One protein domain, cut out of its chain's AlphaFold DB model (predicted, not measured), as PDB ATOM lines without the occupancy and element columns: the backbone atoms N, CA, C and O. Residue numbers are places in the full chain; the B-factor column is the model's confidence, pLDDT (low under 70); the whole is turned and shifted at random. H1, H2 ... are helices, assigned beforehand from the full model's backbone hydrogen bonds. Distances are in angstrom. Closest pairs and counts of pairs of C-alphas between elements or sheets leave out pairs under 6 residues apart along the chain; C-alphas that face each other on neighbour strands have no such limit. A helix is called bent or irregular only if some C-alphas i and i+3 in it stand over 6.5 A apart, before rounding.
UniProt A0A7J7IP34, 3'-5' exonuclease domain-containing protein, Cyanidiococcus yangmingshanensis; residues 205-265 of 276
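AT A GLANCE: This is residues 205 to 265 of the 276 residues of the protein "3'-5' exonuclease domain-containing protein" of Cyanidiococcus yangmingshanensis (UniProt A0A7J7IP34). One long helix, H1, sticks out as an arm with residues 205 to 221, and beyond this arm lies a small body in which a short helix, H2, packs on residues 226 to 229 of H1 and a further short helix, H3, follows. After H3 the printed part runs out into a narrow loop that folds back on itself, and residues 257 to 262 stick out at its tip. The printed part has 61 residues, with three named helices in the order H1, H2, H3 and no named strand; the class is all helix. The whole is only just extended, close to loose, with a radius of gyration of the C-alphas of 15.9 A, and it is flat, spanning 52 by 27 by 12 A.

IN THESE COORDINATES: H1 is residues 205 to 229, the longest helix, 35.9 A from first to last C-alpha; it begins with C-alpha 205 at (136.696, -91.543, 172.532) and ends with C-alpha 229 at (162.653, -78.846, 193.900). After a tight link of 4 residues comes H2, residues 234 to 238, 8.7 A long. H2 is neither bent nor irregular, but only just: C-alphas 234 and 237 are 6.3 A apart. A tight link of 5 residues leads to H3, residues 244 to 252, 11.5 A long, which ends with C-alpha 252 at (157.770, -68.911, 201.138). Residues 253 to 265 hold no named element.

HOW THE PARTS SIT: H1 touches H2 with residues 226 to 229 alone; the closest C-alphas, of Arg 226 and Ala 237, are 5.0 A apart. H2 and H3 are close but not clearly touching, and their closest C-alphas, of Ala 236 and Phe 250, are 8.0 A apart. H1 and H3 are apart, but only just, at 8.4 A between their closest C-alphas. Residues 205 to 221 of H1 stand free. Beyond H3, residues 255 to 256 make a short antiparallel pairing with residues 263 to 264, and residues 257 to 262 stand free. In H1 and H3 every O i to N i+4 pair is within hydrogen-bond range; in H2 it is 0 of 1, while 2 of 2 O i to N i+3 pairs are within range.

THE WHOLE: The C-alphas farthest apart, of Ser 205 and Gly 261, are 51.7 A apart, and those of Ser 205 and Pro 265, the first and last printed, are 48.1 A apart. Without the stretches that stand free, 38 residues span 29 by 20 by 11 A, with a radius of gyration of 9.9 A. The printed part has no cut, and neither link between the helices is long. The mean pLDDT of the printed part is 92.1, and no printed residue is under 70.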
ATOM      1  N   SER A 205     135.389 -90.915 172.760       97.25
ATOM      2  CA  SER A 205     136.696 -91.543 172.532       97.25
ATOM      3  C   SER A 205     137.822 -90.511 172.455       97.25
ATOM      4  O   SER A 205     138.906 -90.711 173.007       97.25
ATOM      5  N   GLN A 206     137.546 -89.355 171.842       97.25
ATOM      6  CA  GLN A 206     138.483 -88.238 171.821       97.25
ATOM      7  C   GLN A 206     138.697 -87.655 173.225       97.25
ATOM      8  O   GLN A 206     139.824 -87.295 173.569       97.25
ATOM      9  N   LEU A 207     137.641 -87.570 174.042       97.62
ATOM     10  CA  LEU A 207     137.762 -87.114 175.428       97.62
ATOM     11  C   LEU A 207     138.585 -88.080 176.288       97.62
ATOM     12  O   LEU A 207     139.400 -87.622 177.082       97.62
ATOM     13  N   GLU A 208     138.429 -89.390 176.104       97.94
ATOM     14  CA  GLU A 208     139.234 -90.406 176.798       97.94
ATOM     15  C   GLU A 208     140.720 -90.329 176.416       97.94
ATOM     16  O   GLU A 208     141.596 -90.478 177.269       97.94
ATOM     17  N   GLU A 209     141.035 -90.071 175.144       97.44
ATOM     18  CA  GLU A 209     142.415 -89.813 174.715       97.44
ATOM     19  C   GLU A 209     142.957 -88.522 175.340       97.44
ATOM     20  O   GLU A 209     144.043 -88.525 175.923       97.44
ATOM     21  N   ALA A 210     142.190 -87.430 175.286       97.69
ATOM     22  CA  ALA A 210     142.584 -86.159 175.888       97.69
ATOM     23  C   ALA A 210     142.820 -86.290 177.401       97.69
ATOM     24  O   ALA A 210     143.774 -85.712 177.923       97.69
ATOM     25  N   GLN A 211     142.000 -87.085 178.097       98.06
ATOM     26  CA  GLN A 211     142.188 -87.401 179.509       98.06
ATOM     27  C   GLN A 211     143.508 -88.144 179.743       98.06
ATOM     28  O   GLN A 211     144.294 -87.708 180.581       98.06
ATOM     29  N   ARG A 212     143.795 -89.209 178.981       97.94
ATOM     30  CA  ARG A 212     145.054 -89.967 179.117       97.94
ATOM     31  C   ARG A 212     146.285 -89.090 178.899       97.94
ATOM     32  O   ARG A 212     147.248 -89.184 179.658       97.94
ATOM     33  N   VAL A 213     146.250 -88.213 177.894       98.12
ATOM     34  CA  VAL A 213     147.331 -87.249 177.641       98.12
ATOM     35  C   VAL A 213     147.480 -86.279 178.814       98.12
ATOM     36  O   VAL A 213     148.598 -86.046 179.268       98.12
ATOM     37  N   ALA A 214     146.375 -85.741 179.339       98.00
ATOM     38  CA  ALA A 214     146.399 -84.817 180.470       98.00
ATOM     39  C   ALA A 214     146.930 -85.469 181.761       98.00
ATOM     40  O   ALA A 214     147.693 -84.836 182.490       98.00
ATOM     41  N   GLU A 215     146.573 -86.726 182.031       97.88
ATOM     42  CA  GLU A 215     147.073 -87.501 183.174       97.88
ATOM     43  C   GLU A 215     148.579 -87.773 183.050       97.88
ATOM     44  O   GLU A 215     149.336 -87.506 183.987       97.88
ATOM     45  N   ALA A 216     149.042 -88.200 181.871       97.81
ATOM     46  CA  ALA A 216     150.467 -88.401 181.608       97.81
ATOM     47  C   ALA A 216     151.270 -87.092 181.727       97.81
ATOM     48  O   ALA A 216     152.368 -87.065 182.292       97.81
ATOM     49  N   ASP A 217     150.720 -85.981 181.231       97.88
ATOM     50  CA  ASP A 217     151.319 -84.655 181.372       97.88
ATOM     51  C   ASP A 217     151.374 -84.214 182.839       97.88
ATOM     52  O   ASP A 217     152.404 -83.695 183.281       97.88
ATOM     53  N   LEU A 218     150.313 -84.454 183.617       96.62
ATOM     54  CA  LEU A 218     150.277 -84.157 185.047       96.62
ATOM     55  C   LEU A 218     151.390 -84.905 185.792       96.62
ATOM     56  O   LEU A 218     152.141 -84.284 186.546       96.62
ATOM     57  N   GLU A 219     151.546 -86.207 185.551       95.81
ATOM     58  CA  GLU A 219     152.613 -87.015 186.149       95.81
ATOM     59  C   GLU A 219     154.006 -86.524 185.744       95.81
ATOM     60  O   GLU A 219     154.900 -86.388 186.593       95.81
ATOM     61  N   ARG A 220     154.190 -86.204 184.456       97.44
ATOM     62  CA  ARG A 220     155.450 -85.678 183.921       97.44
ATOM     63  C   ARG A 220     155.814 -84.354 184.582       97.44
ATOM     64  O   ARG A 220     156.933 -84.198 185.070       97.44
ATOM     65  N   TYR A 221     154.893 -83.395 184.620       96.81
ATOM     66  CA  TYR A 221     155.152 -82.080 185.204       96.81
ATOM     67  C   TYR A 221     155.301 -82.142 186.723       96.81
ATOM     68  O   TYR A 221     156.176 -81.465 187.266       96.81
ATOM     69  N   ALA A 222     154.533 -82.992 187.409       95.19
ATOM     70  CA  ALA A 222     154.701 -83.231 188.838       95.19
ATOM     71  C   ALA A 222     156.090 -83.799 189.156       95.19
ATOM     72  O   ALA A 222     156.764 -83.329 190.075       95.19
ATOM     73  N   SER A 223     156.553 -84.771 188.369       95.19
ATOM     74  CA  SER A 223     157.884 -85.366 188.518       95.19
ATOM     75  C   SER A 223     158.993 -84.361 188.208       95.19
ATOM     76  O   SER A 223     159.932 -84.228 188.992       95.19
ATOM     77  N   ASN A 224     158.854 -83.588 187.127       96.50
ATOM     78  CA  ASN A 224     159.791 -82.520 186.775       96.50
ATOM     79  C   ASN A 224     159.886 -81.469 187.885       96.50
ATOM     80  O   ASN A 224     160.985 -81.045 188.241       96.50
ATOM     81  N   PHE A 225     158.747 -81.073 188.456       95.69
ATOM     82  CA  PHE A 225     158.708 -80.127 189.561       95.69
ATOM     83  C   PHE A 225     159.402 -80.684 190.806       95.69
ATOM     84  O   PHE A 225     160.266 -80.010 191.361       95.69
ATOM     85  N   ARG A 226     159.086 -81.921 191.219       94.75
ATOM     86  CA  ARG A 226     159.750 -82.582 192.358       94.75
ATOM     87  C   ARG A 226     161.258 -82.664 192.143       94.75
ATOM     88  O   ARG A 226     162.013 -82.309 193.038       94.75
ATOM     89  N   HIS A 227     161.697 -83.055 190.945       95.56
ATOM     90  CA  HIS A 227     163.115 -83.128 190.592       95.56
ATOM     91  C   HIS A 227     163.804 -81.757 190.594       95.56
ATOM     92  O   HIS A 227     164.938 -81.629 191.038       95.56
ATOM     93  N   TRP A 228     163.141 -80.706 190.115       96.62
ATOM     94  CA  TRP A 228     163.664 -79.345 190.228       96.62
ATOM     95  C   TRP A 228     163.757 -78.903 191.697       96.62
ATOM     96  O   TRP A 228     164.766 -78.327 192.108       96.62
ATOM     97  N   ALA A 229     162.741 -79.224 192.498       94.75
ATOM     98  CA  ALA A 229     162.653 -78.846 193.900       94.75
ATOM     99  C   ALA A 229     163.731 -79.517 194.774       94.75
ATOM    100  O   ALA A 229     164.193 -78.901 195.740       94.75
ATOM    101  N   THR A 230     164.212 -80.717 194.410       94.75
ATOM    102  CA  THR A 230     165.298 -81.397 195.147       94.75
ATOM    103  C   THR A 230     166.613 -80.624 195.162       94.75
ATOM    104  O   THR A 230     167.424 -80.824 196.065       94.75
ATOM    105  N   ARG A 231     166.816 -79.690 194.223       95.56
ATOM    106  CA  ARG A 231     167.980 -78.786 194.211       95.56
ATOM    107  C   ARG A 231     168.010 -77.836 195.410       95.56
ATOM    108  O   ARG A 231     169.073 -77.318 195.733       95.56
ATOM    109  N   TYR A 232     166.860 -77.602 196.043       91.50
ATOM    110  CA  TYR A 232     166.711 -76.716 197.197       91.50
ATOM    111  C   TYR A 232     166.497 -77.494 198.499       91.50
ATOM    112  O   TYR A 232     166.984 -77.080 199.546       91.50
ATOM    113  N   CYS A 233     165.780 -78.620 198.447       89.50
ATOM    114  CA  CYS A 233     165.527 -79.482 199.600       89.50
ATOM    115  C   CYS A 233     165.363 -80.934 199.138       89.50
ATOM    116  O   CYS A 233     164.440 -81.228 198.383       89.50
ATOM    117  N   ALA A 234     166.219 -81.850 199.606       90.38
ATOM    118  CA  ALA A 234     166.184 -83.258 199.196       90.38
ATOM    119  C   ALA A 234     164.807 -83.917 199.433       90.38
ATOM    120  O   ALA A 234     164.318 -84.654 198.575       90.38
ATOM    121  N   ASP A 235     164.136 -83.570 200.535       89.25
ATOM    122  CA  ASP A 235     162.813 -84.101 200.893       89.25
ATOM    123  C   ASP A 235     161.689 -83.633 199.955       89.25
ATOM    124  O   ASP A 235     160.609 -84.229 199.928       89.25
ATOM    125  N   ALA A 236     161.932 -82.613 199.120       90.19
ATOM    126  CA  ALA A 236     160.967 -82.158 198.122       90.19
ATOM    127  C   ALA A 236     160.661 -83.225 197.053       90.19
ATOM    128  O   ALA A 236     159.632 -83.142 196.379       90.19
ATOM    129  N   ALA A 237     161.486 -84.274 196.949       90.62
ATOM    130  CA  ALA A 237     161.192 -85.459 196.145       90.62
ATOM    131  C   ALA A 237     159.860 -86.126 196.536       90.62
ATOM    132  O   ALA A 237     159.174 -86.682 195.679       90.62
ATOM    133  N   PHE A 238     159.467 -86.039 197.811       89.50
ATOM    134  CA  PHE A 238     158.253 -86.659 198.354       89.50
ATOM    135  C   PHE A 238     157.101 -85.664 198.532       89.50
ATOM    136  O   PHE A 238     156.082 -85.969 199.156       89.50
ATOM    137  N   MET A 239     157.247 -84.457 197.988       88.69
ATOM    138  CA  MET A 239     156.271 -83.395 198.147       88.69
ATOM    139  C   MET A 239     154.932 -83.750 197.479       88.69
ATOM    140  O   MET A 239     154.855 -84.114 196.297       88.69
ATOM    141  N   ASN A 240     153.855 -83.584 198.242       90.50
ATOM    142  CA  ASN A 240     152.488 -83.581 197.750       90.50
ATOM    143  C   ASN A 240     152.167 -82.200 197.154       90.50
ATOM    144  O   ASN A 240     151.979 -81.223 197.885       90.50
ATOM    145  N   LEU A 241     152.072 -82.143 195.825       89.31
ATOM    146  CA  LEU A 241     151.834 -80.914 195.065       89.31
ATOM    147  C   LEU A 241     150.395 -80.402 195.175       89.31
ATOM    148  O   LEU A 241     150.151 -79.215 194.951       89.31
ATOM    149  N   ASP A 242     149.458 -81.237 195.614       90.62
ATOM    150  CA  ASP A 242     148.084 -80.814 195.890       90.62
ATOM    151  C   ASP A 242     147.987 -80.087 197.234       90.62
ATOM    152  O   ASP A 242     147.079 -79.290 197.468       90.62
ATOM    153  N   SER A 243     148.964 -80.287 198.125       90.44
ATOM    154  CA  SER A 243     148.953 -79.656 199.438       90.44
ATOM    155  C   SER A 243     149.395 -78.196 199.371       90.44
ATOM    156  O   SER A 243     150.582 -77.882 199.268       90.44
ATOM    157  N   GLU A 244     148.441 -77.278 199.535       89.19
ATOM    158  CA  GLU A 244     148.729 -75.846 199.699       89.19
ATOM    159  C   GLU A 244     149.706 -75.573 200.845       89.19
ATOM    160  O   GLU A 244     150.571 -74.709 200.730       89.19
ATOM    161  N   ASN A 245     149.624 -76.340 201.936       87.44
ATOM    162  CA  ASN A 245     150.534 -76.194 203.068       87.44
ATOM    163  C   ASN A 245     151.975 -76.566 202.703       87.44
ATOM    164  O   ASN A 245     152.891 -75.859 203.124       87.44
ATOM    165  N   GLN A 246     152.178 -77.640 201.930       89.12
ATOM    166  CA  GLN A 246     153.516 -78.027 201.478       89.12
ATOM    167  C   GLN A 246     154.055 -77.019 200.465       89.12
ATOM    168  O   GLN A 246     155.180 -76.554 200.623       89.12
ATOM    169  N   LYS A 247     153.239 -76.602 199.484       91.00
ATOM    170  CA  LYS A 247     153.600 -75.541 198.526       91.00
ATOM    171  C   LYS A 247     154.002 -74.258 199.244       91.00
ATOM    172  O   LYS A 247     155.059 -73.700 198.970       91.00
ATOM    173  N   ARG A 248     153.200 -73.828 200.220       89.94
ATOM    174  CA  ARG A 248     153.485 -72.631 201.009       89.94
ATOM    175  C   ARG A 248     154.798 -72.754 201.783       89.94
ATOM    176  O   ARG A 248     155.561 -71.795 201.802       89.94
ATOM    177  N   GLN A 249     155.047 -73.910 202.403       89.81
ATOM    178  CA  GLN A 249     156.298 -74.190 203.111       89.81
ATOM    179  C   GLN A 249     157.498 -74.116 202.162       89.81
ATOM    180  O   GLN A 249     158.461 -73.433 202.472       89.81
ATOM    181  N   PHE A 250     157.428 -74.770 201.003       91.12
ATOM    182  CA  PHE A 250     158.550 -74.832 200.071       91.12
ATOM    183  C   PHE A 250     158.900 -73.465 199.460       91.12
ATOM    184  O   PHE A 250     160.068 -73.103 199.402       91.12
ATOM    185  N   PHE A 251     157.900 -72.687 199.025       92.12
ATOM    186  CA  PHE A 251     158.155 -71.439 198.294       92.12
ATOM    187  C   PHE A 251     158.412 -70.215 199.172       92.12
ATOM    188  O   PHE A 251     159.093 -69.292 198.731       92.12
ATOM    189  N   PHE A 252     157.820 -70.156 200.367       91.25
ATOM    190  CA  PHE A 252     157.770 -68.911 201.138       91.25
ATOM    191  C   PHE A 252     158.386 -69.019 202.529       91.25
ATOM    192  O   PHE A 252     158.470 -68.005 203.212       91.25
ATOM    193  N   ALA A 253     158.785 -70.206 202.994       90.62
ATOM    194  CA  ALA A 253     159.453 -70.302 204.283       90.62
ATOM    195  C   ALA A 253     160.889 -69.737 204.225       90.62
ATOM    196  O   ALA A 253     161.590 -69.965 203.241       90.62
ATOM    197  N   PRO A 254     161.360 -69.062 205.290       90.56
ATOM    198  CA  PRO A 254     160.583 -68.586 206.434       90.56
ATOM    199  C   PRO A 254     159.742 -67.347 206.083       90.56
ATOM    200  O   PRO A 254     160.226 -66.403 205.462       90.56
ATOM    201  N   ALA A 255     158.497 -67.299 206.563       88.12
ATOM    202  CA  ALA A 255     157.624 -66.133 206.397       88.12
ATOM    203  C   ALA A 255     156.744 -65.898 207.622       88.12
ATOM    204  O   ALA A 255     156.409 -66.823 208.358       88.12
ATOM    205  N   ARG A 256     156.313 -64.651 207.823       86.00
ATOM    206  CA  ARG A 256     155.362 -64.289 208.876       86.00
ATOM    207  C   ARG A 256     154.047 -63.821 208.277       86.00
ATOM    208  O   ARG A 256     154.029 -62.921 207.434       86.00
ATOM    209  N   ASN A 257     152.941 -64.401 208.729       80.56
ATOM    210  CA  ASN A 257     151.617 -63.953 208.327       80.56
ATOM    211  C   ASN A 257     151.351 -62.557 208.911       80.56
ATOM    212  O   ASN A 257     151.319 -62.377 210.125       80.56
ATOM    213  N   ARG A 258     151.137 -61.560 208.046       82.06
ATOM    214  CA  ARG A 258     150.904 -60.166 208.463       82.06
ATOM    215  C   ARG A 258     149.570 -59.951 209.190       82.06
ATOM    216  O   ARG A 258     149.455 -58.973 209.916       82.06
ATOM    217  N   LYS A 259     148.575 -60.824 208.985       82.00
ATOM    218  CA  LYS A 259     147.244 -60.721 209.610       82.00
ATOM    219  C   LYS A 259     147.148 -61.502 210.919       82.00
ATOM    220  O   LYS A 259     146.603 -60.984 211.881       82.00
ATOM    221  N   THR A 260     147.653 -62.737 210.947       83.25
ATOM    222  CA  THR A 260     147.536 -63.618 212.128       83.25
ATOM    223  C   THR A 260     148.777 -63.611 213.017       83.25
ATOM    224  O   THR A 260     148.709 -64.032 214.162       83.25
ATOM    225  N   GLY A 261     149.920 -63.125 212.520       82.12
ATOM    226  CA  GLY A 261     151.194 -63.128 213.246       82.12
ATOM    227  C   GLY A 261     151.921 -64.478 213.249       82.12
ATOM    228  O   GLY A 261     153.071 -64.530 213.699       82.12
ATOM    229  N   ASP A 262     151.288 -65.528 212.714       84.50
ATOM    230  CA  ASP A 262     151.830 -66.885 212.659       84.50
ATOM    231  C   ASP A 262     153.145 -66.934 211.883       84.50
ATOM    232  O   ASP A 262     153.289 -66.338 210.807       84.50
ATOM    233  N   LEU A 263     154.102 -67.674 212.431       86.12
ATOM    234  CA  LEU A 263     155.393 -67.921 211.809       86.12
ATOM    235  C   LEU A 263     155.331 -69.218 211.008       86.12
ATOM    236  O   LEU A 263     155.010 -70.280 211.536       86.12
ATOM    237  N   LEU A 264     155.669 -69.120 209.729       88.06
ATOM    238  CA  LEU A 264     156.020 -70.254 208.896       88.06
ATOM    239  C   LEU A 264     157.515 -70.526 209.128       88.06
ATOM    240  O   LEU A 264     158.340 -69.712 208.698       88.06
ATOM    241  N   PRO A 265     157.868 -71.596 209.861       87.69
ATOM    242  CA  PRO A 265     159.255 -71.881 210.219       87.69
ATOM    243  C   PRO A 265     160.076 -72.216 208.973       87.69
ATOM    244  O   PRO A 265     159.503 -72.627 207.968       87.69
TER     245      PRO A 265